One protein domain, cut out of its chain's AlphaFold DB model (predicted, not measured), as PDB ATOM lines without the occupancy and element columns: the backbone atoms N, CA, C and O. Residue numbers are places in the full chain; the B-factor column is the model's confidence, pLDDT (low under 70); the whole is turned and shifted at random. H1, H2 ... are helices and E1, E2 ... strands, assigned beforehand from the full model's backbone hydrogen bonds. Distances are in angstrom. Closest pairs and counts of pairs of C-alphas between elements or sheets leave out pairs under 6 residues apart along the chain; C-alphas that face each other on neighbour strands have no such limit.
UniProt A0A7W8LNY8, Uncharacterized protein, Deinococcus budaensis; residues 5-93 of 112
ATOM      1  N   ARG A   5     455.519 456.607 355.179       85.31
ATOM      2  CA  ARG A   5     456.972 456.506 355.314       85.31
ATOM      3  C   ARG A   5     457.614 456.665 353.948       85.31
ATOM      4  O   ARG A   5     457.085 456.203 352.945       85.31
ATOM      5  N   THR A   6     458.774 457.296 353.913       88.31
ATOM      6  CA  THR A   6     459.542 457.446 352.680       88.31
ATOM      7  C   THR A   6     460.403 456.207 352.447       88.31
ATOM      8  O   THR A   6     461.163 455.815 353.338       88.31
ATOM      9  N   LEU A   7     460.299 455.614 351.256       88.94
ATOM     10  CA  LEU A   7     461.164 454.537 350.778       88.94
ATOM     11  C   LEU A   7     462.038 455.026 349.630       88.94
ATOM     12  O   LEU A   7     461.546 455.665 348.704       88.94
ATOM     13  N   THR A   8     463.318 454.664 349.674       91.75
ATOM     14  CA  THR A   8     464.254 454.848 348.563       91.75
ATOM     15  C   THR A   8     464.534 453.492 347.936       91.75
ATOM     16  O   THR A   8     465.098 452.609 348.578       91.75
ATOM     17  N   LEU A   9     464.131 453.339 346.682       92.12
ATOM     18  CA  LEU A   9     464.237 452.112 345.905       92.12
ATOM     19  C   LEU A   9     465.358 452.244 344.888       92.12
ATOM     20  O   LEU A   9     465.538 453.307 344.296       92.12
ATOM     21  N   ARG A  10     466.072 451.149 344.653       93.12
ATOM     22  CA  ARG A  10     467.124 451.037 343.637       93.12
ATOM     23  C   ARG A  10     466.917 449.777 342.815       93.12
ATOM     24  O   ARG A  10     466.458 448.778 343.360       93.12
ATOM     25  N   TRP A  11     467.301 449.785 341.543       92.00
ATOM     26  CA  TRP A  11     467.315 448.549 340.754       92.00
ATOM     27  C   TRP A  11     468.247 447.505 341.360       92.00
ATOM     28  O   TRP A  11     469.306 447.832 341.913       92.00
ATOM     29  N   MET A  12     467.854 446.244 341.223       90.69
ATOM     30  CA  MET A  12     468.754 445.129 341.459       90.69
ATOM     31  C   MET A  12     469.536 444.843 340.158       90.69
ATOM     32  O   MET A  12     468.913 444.694 339.101       90.69
ATOM     33  N   PRO A  13     470.884 444.830 340.189       86.19
ATOM     34  CA  PRO A  13     471.699 444.633 338.989       86.19
ATOM     35  C   PRO A  13     471.327 443.360 338.221       86.19
ATOM     36  O   PRO A  13     471.177 442.297 338.811       86.19
ATOM     37  N   GLY A  14     471.197 443.462 336.898       87.00
ATOM     38  CA  GLY A  14     470.859 442.315 336.049       87.00
ATOM     39  C   GLY A  14     469.377 441.927 336.048       87.00
ATOM     40  O   GLY A  14     469.034 440.877 335.514       87.00
ATOM     41  N   THR A  15     468.491 442.760 336.607       87.50
ATOM     42  CA  THR A  15     467.036 442.534 336.568       87.50
ATOM     43  C   THR A  15     466.272 443.755 336.081       87.50
ATOM     44  O   THR A  15     466.757 444.882 336.161       87.50
ATOM     45  N   THR A  16     465.065 443.511 335.575       86.25
ATOM     46  CA  THR A  16     464.140 444.539 335.068       86.25
ATOM     47  C   THR A  16     462.841 444.602 335.867       86.25
ATOM     48  O   THR A  16     462.013 445.479 335.638       86.25
ATOM     49  N   ASP A  17     462.660 443.690 336.820       89.69
ATOM     50  CA  ASP A  17     461.440 443.511 337.600       89.69
ATOM     51  C   ASP A  17     461.681 443.573 339.113       89.69
ATOM     52  O   ASP A  17     460.714 443.516 339.868       89.69
ATOM     53  N   ARG A  18     462.934 443.703 339.577       92.12
ATOM     54  CA  ARG A  18     463.280 443.692 341.005       92.12
ATOM     55  C   ARG A  18     463.959 444.965 341.458       92.12
ATOM     56  O   ARG A  18     464.901 445.468 340.847       92.12
ATOM     57  N   VAL A  19     463.524 445.435 342.615       93.25
ATOM     58  CA  VAL A  19     464.079 446.611 343.275       93.25
ATOM     59  C   VAL A  19     464.466 446.269 344.700       93.25
ATOM     60  O   VAL A  19     463.909 445.357 345.310       93.25
ATOM     61  N   ARG A  20     465.418 447.026 345.237       95.25
ATOM     62  CA  ARG A  20     465.854 446.928 346.623       95.25
ATOM     63  C   ARG A  20     465.652 448.224 347.384       95.25
ATOM     64  O   ARG A  20     465.791 449.304 346.806       95.25
ATOM     65  N   PHE A  21     465.379 448.110 348.674       94.75
ATOM     66  CA  PHE A  21     465.383 449.225 349.616       94.75
ATOM     67  C   PHE A  21     465.986 448.789 350.946       94.75
ATOM     68  O   PHE A  21     465.990 447.607 351.285       94.75
ATOM     69  N   GLU A  22     466.472 449.759 351.707       94.62
ATOM     70  CA  GLU A  22     467.039 449.533 353.031       94.62
ATOM     71  C   GLU A  22     466.057 449.980 354.109       94.62
ATOM     72  O   GLU A  22     465.433 451.045 354.011       94.62
ATOM     73  N   ARG A  23     465.911 449.153 355.145       93.06
ATOM     74  CA  ARG A  23     465.104 449.476 356.315       93.06
ATOM     75  C   ARG A  23     465.536 448.658 357.526       93.06
ATOM     76  O   ARG A  23     465.810 447.474 357.400       93.06
ATOM     77  N   GLY A  24     465.590 449.280 358.704       89.44
ATOM     78  CA  GLY A  24     465.857 448.563 359.959       89.44
ATOM     79  C   GLY A  24     467.140 447.731 359.926       89.44
ATOM     80  O   GLY A  24     467.129 446.596 360.384       89.44
ATOM     81  N   GLY A  25     468.208 448.258 359.316       91.94
ATOM     82  CA  GLY A  25     469.488 447.554 359.186       91.94
ATOM     83  C   GLY A  25     469.483 446.369 358.215       91.94
ATOM     84  O   GLY A  25     470.425 445.586 358.220       91.94
ATOM     85  N   ARG A  26     468.441 446.211 357.394       93.88
ATOM     86  CA  ARG A  26     468.305 445.136 356.404       93.88
ATOM     87  C   ARG A  26     468.073 445.715 355.012       93.88
ATOM     88  O   ARG A  26     467.458 446.773 354.861       93.88
ATOM     89  N   THR A  27     468.532 445.004 353.988       94.94
ATOM     90  CA  THR A  27     468.204 445.287 352.589       94.94
ATOM     91  C   THR A  27     467.160 444.293 352.112       94.94
ATOM     92  O   THR A  27     467.393 443.087 352.129       94.94
ATOM     93  N   PHE A  28     466.030 444.801 351.643       94.56
ATOM     94  CA  PHE A  28     464.931 444.014 351.099       94.56
ATOM     95  C   PHE A  28     464.979 444.058 349.585       94.56
ATOM     96  O   PHE A  28     465.237 445.113 349.013       94.56
ATOM     97  N   THR A  29     464.687 442.934 348.942       95.38
ATOM     98  CA  THR A  29     464.409 442.861 347.506       95.38
ATOM     99  C   THR A  29     462.941 442.520 347.311       95.38
ATOM    100  O   THR A  29     462.452 441.557 347.898       95.38
ATOM    101  N   VAL A  30     462.245 443.291 346.483       94.06
ATOM    102  CA  VAL A  30     460.819 443.129 346.158       94.06
ATOM    103  C   VAL A  30     460.619 443.234 344.648       94.06
ATOM    104  O   VAL A  30     461.483 443.757 343.936       94.06
ATOM    105  N   LEU A  31     459.484 442.750 344.145       91.94
ATOM    106  CA  LEU A  31     459.132 442.954 342.742       91.94
ATOM    107  C   LEU A  31     458.636 444.389 342.540       91.94
ATOM    108  O   LEU A  31     457.890 444.928 343.355       91.94
ATOM    109  N   LEU A  32     458.997 445.004 341.417       89.06
ATOM    110  CA  LEU A  32     458.570 446.356 341.064       89.06
ATOM    111  C   LEU A  32     457.039 446.468 341.018       89.06
ATOM    112  O   LEU A  32     456.488 447.465 341.481       89.06
ATOM    113  N   LYS A  33     456.351 445.433 340.521       87.75
ATOM    114  CA  LYS A  33     454.881 445.379 340.471       87.75
ATOM    115  C   LYS A  33     454.229 445.461 341.858       87.75
ATOM    116  O   LYS A  33     453.129 445.976 341.977       87.75
ATOM    117  N   ASP A  34     454.917 444.984 342.896       88.06
ATOM    118  CA  ASP A  34     454.406 444.979 344.270       88.06
ATOM    119  C   ASP A  34     454.585 446.352 344.935       88.06
ATOM    120  O   ASP A  34     453.916 446.676 345.918       88.06
ATOM    121  N   VAL A  35     455.470 447.186 344.378       85.81
ATOM    122  CA  VAL A  35     455.627 448.600 344.740       85.81
ATOM    123  C   VAL A  35     454.661 449.480 343.936       85.81
ATOM    124  O   VAL A  35     454.127 450.455 344.464       85.81
ATOM    125  N   GLN A  36     454.419 449.136 342.669       76.25
ATOM    126  CA  GLN A  36     453.467 449.812 341.789       76.25
ATOM    127  C   GLN A  36     452.030 449.563 342.257       76.25
ATOM    128  O   GLN A  36     451.428 448.537 341.952       76.25
ATOM    129  N   ARG A  37     451.436 450.521 342.977       66.69
ATOM    130  CA  ARG A  37     449.980 450.534 343.165       66.69
ATOM    131  C   ARG A  37     449.321 451.244 341.988       66.69
ATOM    132  O   ARG A  37     449.854 452.221 341.472       66.69
ATOM    133  N   VAL A  38     448.135 450.759 341.627       53.88
ATOM    134  CA  VAL A  38     447.301 451.226 340.503       53.88
ATOM    135  C   VAL A  38     447.064 452.748 340.523       53.88
ATOM    136  O   VAL A  38     446.916 453.350 339.466       53.88
ATOM    137  N   ASP A  39     447.132 453.379 341.700       51.62
ATOM    138  CA  ASP A  39     446.767 454.788 341.889       51.62
ATOM    139  C   ASP A  39     447.950 455.752 342.075       51.62
ATOM    140  O   ASP A  39     447.739 456.959 342.202       51.62
ATOM    141  N   ALA A  40     449.196 455.273 342.157       51.97
ATOM    142  CA  ALA A  40     450.290 456.151 342.556       51.97
ATOM    143  C   ALA A  40     451.664 455.695 342.061       51.97
ATOM    144  O   ALA A  40     452.104 454.575 342.311       51.97
ATOM    145  N   HIS A  41     452.369 456.670 341.483       57.12
ATOM    146  CA  HIS A  41     453.795 456.708 341.143       57.12
ATOM    147  C   HIS A  41     454.144 456.285 339.713       57.12
ATOM    148  O   HIS A  41     454.216 455.111 339.363       57.12
ATOM    149  N   SER A  42     454.488 457.283 338.891       59.47
ATOM    150  CA  SER A  42     455.310 457.041 337.713       59.47
ATOM    151  C   SER A  42     456.741 456.751 338.176       59.47
ATOM    152  O   SER A  42     457.448 457.609 338.704       59.47
ATOM    153  N   PHE A  43     457.197 455.518 337.969       68.31
ATOM    154  CA  PHE A  43     458.567 455.088 338.277       68.31
ATOM    155  C   PHE A  43     459.584 455.561 337.225       68.31
ATOM    156  O   PHE A  43     460.679 455.016 337.129       68.31
ATOM    157  N   ASN A  44     459.258 456.591 336.436       66.31
ATOM    158  CA  ASN A  44     460.120 457.105 335.370       66.31
ATOM    159  C   ASN A  44     461.514 457.468 335.899       66.31
ATOM    160  O   ASN A  44     462.518 457.184 335.258       66.31
ATOM    161  N   SER A  45     461.597 458.034 337.105       61.19
ATOM    162  CA  SER A  45     462.871 458.340 337.765       61.19
ATOM    163  C   SER A  45     463.685 457.097 338.126       61.19
ATOM    164  O   SER A  45     464.907 457.144 338.030       61.19
ATOM    165  N   LEU A  46     463.042 455.978 338.473       75.38
ATOM    166  CA  LEU A  46     463.735 454.718 338.732       75.38
ATOM    167  C   LEU A  46     464.372 454.174 337.448       75.38
ATOM    168  O   LEU A  46     465.527 453.762 337.468       75.38
ATOM    169  N   TYR A  47     463.661 454.229 336.322       72.94
ATOM    170  CA  TYR A  47     464.216 453.845 335.021       72.94
ATOM    171  C   TYR A  47     465.346 454.780 334.565       72.94
ATOM    172  O   TYR A  47     466.355 454.309 334.055       72.94
ATOM    173  N   LEU A  48     465.205 456.092 334.781       69.81
ATOM    174  CA  LEU A  48     466.164 457.093 334.295       69.81
ATOM    175  C   LEU A  48     467.407 457.255 335.182       69.81
ATOM    176  O   LEU A  48     468.483 457.555 334.675       69.81
ATOM    177  N   LYS A  49     467.264 457.119 336.505       76.06
ATOM    178  CA  LYS A  49     468.328 457.419 337.487       76.06
ATOM    179  C   LYS A  49     468.770 456.206 338.299       76.06
ATOM    180  O   LYS A  49     469.684 456.319 339.110       76.06
ATOM    181  N   GLY A  50     468.092 455.069 338.152       82.31
ATOM    182  CA  GLY A  50     468.353 453.863 338.937       82.31
ATOM    183  C   GLY A  50     467.955 453.953 340.410       82.31
ATOM    184  O   GLY A  50     468.147 452.986 341.149       82.31
ATOM    185  N   VAL A  51     467.392 455.088 340.837       86.62
ATOM    186  CA  VAL A  51     466.925 455.338 342.197       86.62
ATOM    187  C   VAL A  51     465.652 456.183 342.176       86.62
ATOM    188  O   VAL A  51     465.549 457.153 341.422       86.62
ATOM    189  N   VAL A  52     464.683 455.835 343.018       87.56
ATOM    190  CA  VAL A  52     463.483 456.647 343.254       87.56
ATOM    191  C   VAL A  52     463.169 456.695 344.736       87.56
ATOM    192  O   VAL A  52     463.353 455.714 345.449       87.56
ATOM    193  N   THR A  53     462.660 457.832 345.187       88.44
ATOM    194  CA  THR A  53     462.170 458.015 346.546       88.44
ATOM    195  C   THR A  53     460.675 458.292 346.490       88.44
ATOM    196  O   THR A  53     460.254 459.199 345.774       88.44
ATOM    197  N   LEU A  54     459.872 457.508 347.209       86.88
ATOM    198  CA  LEU A  54     458.414 457.631 347.190       86.88
ATOM    199  C   LEU A  54     457.789 457.395 348.574       86.88
ATOM    200  O   LEU A  54     458.344 456.643 349.382       86.88
ATOM    201  N   PRO A  55     456.654 458.049 348.871       87.56
ATOM    202  CA  PRO A  55     455.901 457.790 350.088       87.56
ATOM    203  C   PRO A  55     455.100 456.488 349.961       87.56
ATOM    204  O   PRO A  55     454.354 456.302 349.008       87.56
ATOM    205  N   VAL A  56     455.201 455.615 350.960       86.75
ATOM    206  CA  VAL A  56     454.365 454.418 351.114       86.75
ATOM    207  C   VAL A  56     453.575 454.482 352.414       86.75
ATOM    208  O   VAL A  56     454.066 454.961 353.436       86.75
ATOM    209  N   SER A  57     452.346 453.972 352.404       88.56
ATOM    210  CA  SER A  57     451.588 453.760 353.641       88.56
ATOM    211  C   SER A  57     452.271 452.709 354.519       88.56
ATOM    212  O   SER A  57     452.829 451.751 353.985       88.56
ATOM    213  N   LEU A  58     452.142 452.819 355.845       88.25
ATOM    214  CA  LEU A  58     452.676 451.819 356.782       88.25
ATOM    215  C   LEU A  58     452.218 450.382 356.487       88.25
ATOM    216  O   LEU A  58     453.032 449.472 356.558       88.25
ATOM    217  N   SER A  59     450.953 450.168 356.115       88.62
ATOM    218  CA  SER A  59     450.444 448.827 355.782       88.62
ATOM    219  C   SER A  59     451.124 448.235 354.546       88.62
ATOM    220  O   SER A  59     451.516 447.074 354.537       88.62
ATOM    221  N   HIS A  60     451.320 449.049 353.508       89.31
ATOM    222  CA  HIS A  60     452.053 448.630 352.314       89.31
ATOM    223  C   HIS A  60     453.528 448.356 352.621       89.31
ATOM    224  O   HIS A  60     454.056 447.349 352.164       89.31
ATOM    225  N   LEU A  61     454.168 449.190 353.447       90.62
ATOM    226  CA  LEU A  61     455.535 448.948 353.912       90.62
ATOM    227  C   LEU A  61     455.649 447.624 354.681       90.62
ATOM    228  O   LEU A  61     456.564 446.853 354.405       90.62
ATOM    229  N   ALA A  62     454.702 447.333 355.577       91.56
ATOM    230  CA  ALA A  62     454.659 446.073 356.310       91.56
ATOM    231  C   ALA A  62     454.564 444.870 355.359       91.56
ATOM    232  O   ALA A  62     455.295 443.904 355.542       91.56
ATOM    233  N   HIS A  63     453.755 444.948 354.296       92.19
ATOM    234  CA  HIS A  63     453.701 443.891 353.280       92.19
ATOM    235  C   HIS A  63     455.010 443.764 352.484       92.19
ATOM    236  O   HIS A  63     455.455 442.647 352.234       92.19
ATOM    237  N   LEU A  64     455.646 444.880 352.105       92.75
ATOM    238  CA  LEU A  64     456.931 444.880 351.386       92.75
ATOM    239  C   LEU A  64     458.069 444.285 352.225       92.75
ATOM    240  O   LEU A  64     458.922 443.582 351.689       92.75
ATOM    241  N   MET A  65     458.089 444.570 353.528       93.62
ATOM    242  CA  MET A  65     459.044 443.982 354.470       93.62
ATOM    243  C   MET A  65     458.668 442.540 354.836       93.62
ATOM    244  O   MET A  65     459.553 441.737 355.105       93.62
ATOM    245  N   GLY A  66     457.380 442.210 354.849       91.38
ATOM    246  CA  GLY A  66     456.822 440.905 355.179       91.38
ATOM    247  C   GLY A  66     456.664 440.012 353.952       91.38
ATOM    248  O   GLY A  66     457.640 439.621 353.318       91.38
ATOM    249  N   THR A  67     455.418 439.693 353.619       92.12
ATOM    250  CA  THR A  67     455.037 438.659 352.646       92.12
ATOM    251  C   THR A  67     455.450 438.920 351.195       92.12
ATOM    252  O   THR A  67     455.520 437.976 350.415       92.12
ATOM    253  N   LEU A  68     455.690 440.174 350.795       91.81
ATOM    254  CA  LEU A  68     456.060 440.526 349.414       91.81
ATOM    255  C   LEU A  68     457.581 440.539 349.188       91.81
ATOM    256  O   LEU A  68     458.036 440.669 348.045       91.81
ATOM    257  N   ARG A  69     458.385 440.385 350.251       94.00
ATOM    258  CA  ARG A  69     459.841 440.281 350.117       94.00
ATOM    259  C   ARG A  69     460.205 439.020 349.336       94.00
ATOM    260  O   ARG A  69     459.742 437.927 349.632       94.00
ATOM    261  N   GLN A  70     461.088 439.177 348.361       94.50
ATOM    262  CA  GLN A  70     461.711 438.064 347.642       94.50
ATOM    263  C   GLN A  70     462.994 437.613 348.338       94.50
ATOM    264  O   GLN A  70     463.355 436.444 348.308       94.50
ATOM    265  N   HIS A  71     463.698 438.564 348.950       93.00
ATOM    266  CA  HIS A  71     464.935 438.337 349.680       93.00
ATOM    267  C   HIS A  71     465.120 439.440 350.722       93.00
ATOM    268  O   HIS A  71     464.698 440.581 350.505       93.00
ATOM    269  N   VAL A  72     465.785 439.118 351.825       93.81
ATOM    270  CA  VAL A  72     466.180 440.072 352.860       93.81
ATOM    271  C   VAL A  72     467.572 439.707 353.355       93.81
ATOM    272  O   VAL A  72     467.864 438.534 353.556       93.81
ATOM    273  N   THR A  73     468.453 440.693 353.490       92.62
ATOM    274  CA  THR A  73     469.774 440.450 354.082       92.62
ATOM    275  C   THR A  73     469.649 440.226 355.587       92.62
ATOM    276  O   THR A  73     468.721 440.772 356.199       92.62
ATOM    277  N   PRO A  74     470.616 439.528 356.206       89.88
ATOM    278  CA  PRO A  74     470.751 439.527 357.652       89.88
ATOM    279  C   PRO A  74     470.794 440.952 358.204       89.88
ATOM    280  O   PRO A  74     471.178 441.911 357.515       89.88
ATOM    281  N   LYS A  75     470.371 441.081 359.455       90.56
ATOM    282  CA  LYS A  75     470.443 442.323 360.211       90.56
ATOM    283  C   LYS A  75     471.892 442.804 360.328       90.56
ATOM    284  O   LYS A  75     472.762 442.068 360.781       90.56
ATOM    285  N   ALA A  76     472.141 444.057 359.948       89.56
ATOM    286  CA  ALA A  76     473.451 444.675 360.108       89.56
ATOM    287  C   ALA A  76     473.855 444.760 361.589       89.56
ATOM    288  O   ALA A  76     473.018 445.021 362.463       89.56
ATOM    289  N   GLU A  77     475.148 444.592 361.858       88.44
ATOM    290  CA  GLU A  77     475.719 444.714 363.199       88.44
ATOM    291  C   GLU A  77     475.373 446.075 363.832       88.44
ATOM    292  O   GLU A  77     475.331 447.107 363.160       88.44
ATOM    293  N   GLY A  78     475.058 446.076 365.131       88.56
ATOM    294  CA  GLY A  78     474.656 447.283 365.863       88.56
ATOM    295  C   GLY A  78     473.209 447.734 365.629       88.56
ATOM    296  O   GLY A  78     472.770 448.722 366.222       88.56
ATOM    297  N   THR A  79     472.427 447.020 364.814       88.19
ATOM    298  CA  THR A  79     471.009 447.346 364.625       88.19
ATOM    299  C   THR A  79     470.204 447.031 365.902       88.19
ATOM    300  O   THR A  79     470.273 445.909 366.410       88.19
ATOM    301  N   PRO A  80     469.376 447.966 366.415       89.38
ATOM    302  CA  PRO A  80     468.559 447.750 367.614       89.38
ATOM    303  C   PRO A  80     467.610 446.549 367.513       89.38
ATOM    304  O   PRO A  80     467.153 446.201 366.424       89.38
ATOM    305  N   GLN A  81     467.292 445.897 368.637       84.12
ATOM    306  CA  GLN A  81     466.387 444.734 368.669       84.12
ATOM    307  C   GLN A  81     464.956 445.082 368.225       84.12
ATOM    308  O   GLN A  81     464.312 444.284 367.563       84.12
ATOM    309  N   ASP A  82     464.497 446.301 368.501       88.38
ATOM    310  CA  ASP A  82     463.172 446.815 368.134       88.38
ATOM    311  C   ASP A  82     463.110 447.423 366.720       88.38
ATOM    312  O   ASP A  82     462.054 447.900 366.293       88.38
ATOM    313  N   ALA A  83     464.232 447.440 365.985       89.19
ATOM    314  CA  ALA A  83     464.340 448.158 364.717       89.19
ATOM    315  C   ALA A  83     463.322 447.673 363.678       89.19
ATOM    316  O   ALA A  83     462.798 448.485 362.921       89.19
ATOM    317  N   TRP A  84     463.002 446.379 363.661       87.62
ATOM    318  CA  TRP A  84     462.034 445.814 362.727       87.62
ATOM    319  C   TRP A  84     460.648 446.456 362.857       87.62
ATOM    320  O   TRP A  84     460.128 447.038 361.900       87.62
ATOM    321  N   VAL A  85     460.077 446.408 364.063       89.19
ATOM    322  CA  VAL A  85     458.739 446.945 364.349       89.19
ATOM    323  C   VAL A  85     458.740 448.468 364.245       89.19
ATOM    324  O   VAL A  85     457.835 449.054 363.649       89.19
ATOM    325  N   ARG A  86     459.785 449.127 364.761       89.19
ATOM    326  CA  ARG A  86     459.910 450.591 364.723       89.19
ATOM    327  C   ARG A  86     459.939 451.143 363.299       89.19
ATOM    328  O   ARG A  86     459.417 452.232 363.037       89.19
ATOM    329  N   GLU A  87     460.532 450.390 362.379       89.50
ATOM    330  CA  GLU A  87     460.634 450.776 360.980       89.50
ATOM    331  C   GLU A  87     459.423 450.389 360.123       89.50
ATOM    332  O   GLU A  87     459.371 450.774 358.956       89.50
ATOM    333  N   GLY A  88     458.418 449.732 360.708       86.00
ATOM    334  CA  GLY A  88     457.138 449.446 360.059       86.00
ATOM    335  C   GLY A  88     456.938 447.992 359.638       86.00
ATOM    336  O   GLY A  88     455.970 447.713 358.935       86.00
ATOM    337  N   GLY A  89     457.814 447.075 360.057       87.25
ATOM    338  CA  GLY A  89     457.591 445.639 359.911       87.25
ATOM    339  C   GLY A  89     456.549 445.107 360.903       87.25
ATOM    340  O   GLY A  89     456.362 445.658 361.989       87.25
ATOM    341  N   CYS A  90     455.875 444.010 360.548       88.12
ATOM    342  CA  CYS A  90     455.031 443.264 361.483       88.12
ATOM    343  C   CYS A  90     455.887 442.258 362.258       88.12
ATOM    344  O   CYS A  90     456.605 441.484 361.631       88.12
ATOM    345  N   ALA A  91     455.822 442.234 363.593       86.81
ATOM    346  CA  ALA A  91     456.667 441.361 364.424       86.81
ATOM    347  C   ALA A  91     456.581 439.869 364.043       86.81
ATOM    348  O   ALA A  91     457.578 439.163 364.109       86.81
ATOM    349  N   ALA A  92     455.410 439.408 363.591       87.38
ATOM    350  CA  ALA A  92     455.205 438.029 363.147       87.38
ATOM    351  C   ALA A  92     455.962 437.675 361.852       87.38
ATOM    352  O   ALA A  92     456.239 436.506 361.610       87.38
ATOM    353  N   ASP A  93     456.306 438.678 361.039       88.81
ATOM    354  CA  ASP A  93     456.987 438.505 359.754       88.81
ATOM    355  C   ASP A  93     458.498 438.745 359.844       88.81
ATOM    356  O   ASP A  93     459.176 438.759 358.806       88.81
TER     357      ASP A  93
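Overview. This is residues 5 to 93 of the 112 residues of an uncharacterized protein of Deinococcus budaensis (UniProt A0A7W8LNY8). Look for one strongly twisted, curled sheet of five strands, with H3 bridging from the end of one edge strand, E4, to the other edge strand, E5. H1 and H2 sit on one face near one end of the sheet, and H4 only grazes it near the other. The 89 printed residues run E1 E2 E3 H1 H2 E4 H3 E5 H4; the sheet's order is E4 E1 E2 E3 E5, all antiparallel, and the class is mixed. The whole is compact, with radius of gyration of the C-alphas 12.7 A and spans of 36 by 27 by 19 A.

Along the chain. Find C-alpha 5 at (456.972, 456.506, 355.314); there E1, residues 5 to 11, begins its 19.6 A. Next come E2, residues 18 to 23, E3, 26 to 31, H1, 32 to 35, and H2, 44 to 49. E4, residues 51 to 57, runs 19.2 A; H3, 58 to 65, and E5, 69 to 72, follow. H4, residues 83 to 86, ends at C-alpha 86 (459.910, 450.591, 364.723).

Arrangement. E1, E2 and E3 make a meander, each strand the antiparallel neighbour of the one before: see N 10 and O 20 at 2.8 A, and N 21 and O 28 at 3.0 A. E1 is staggered, pairing with E4 over residues 5 to 10, with N 7 and O 54 at 2.9 A. E5 pairs with E3, with N 29 and O 71 at 2.8 A. H2 and H3 on one face make two layers, helices over a sheet; the C-alphas of Leu 46 and Val 52 are 4.9 A apart, the closest of H2 and E4, and those of Val 30 and Leu 64 6.7 A, the closest of E3 and H3. H1 and H3 are close but not clearly touching, 7.6 A between the C-alphas of Asp 34 and Leu 64. Every O i to N i+4 pair is within hydrogen-bond range in H2 and H3; H1 and H4 are too short for one.

Size, cuts and confidence. The farthest C-alphas, Asp 39 and Gly 78, are 37.5 A apart. The printed part has no cut and no long link. Confidence is under 70 at residues 37 to 45 and 48.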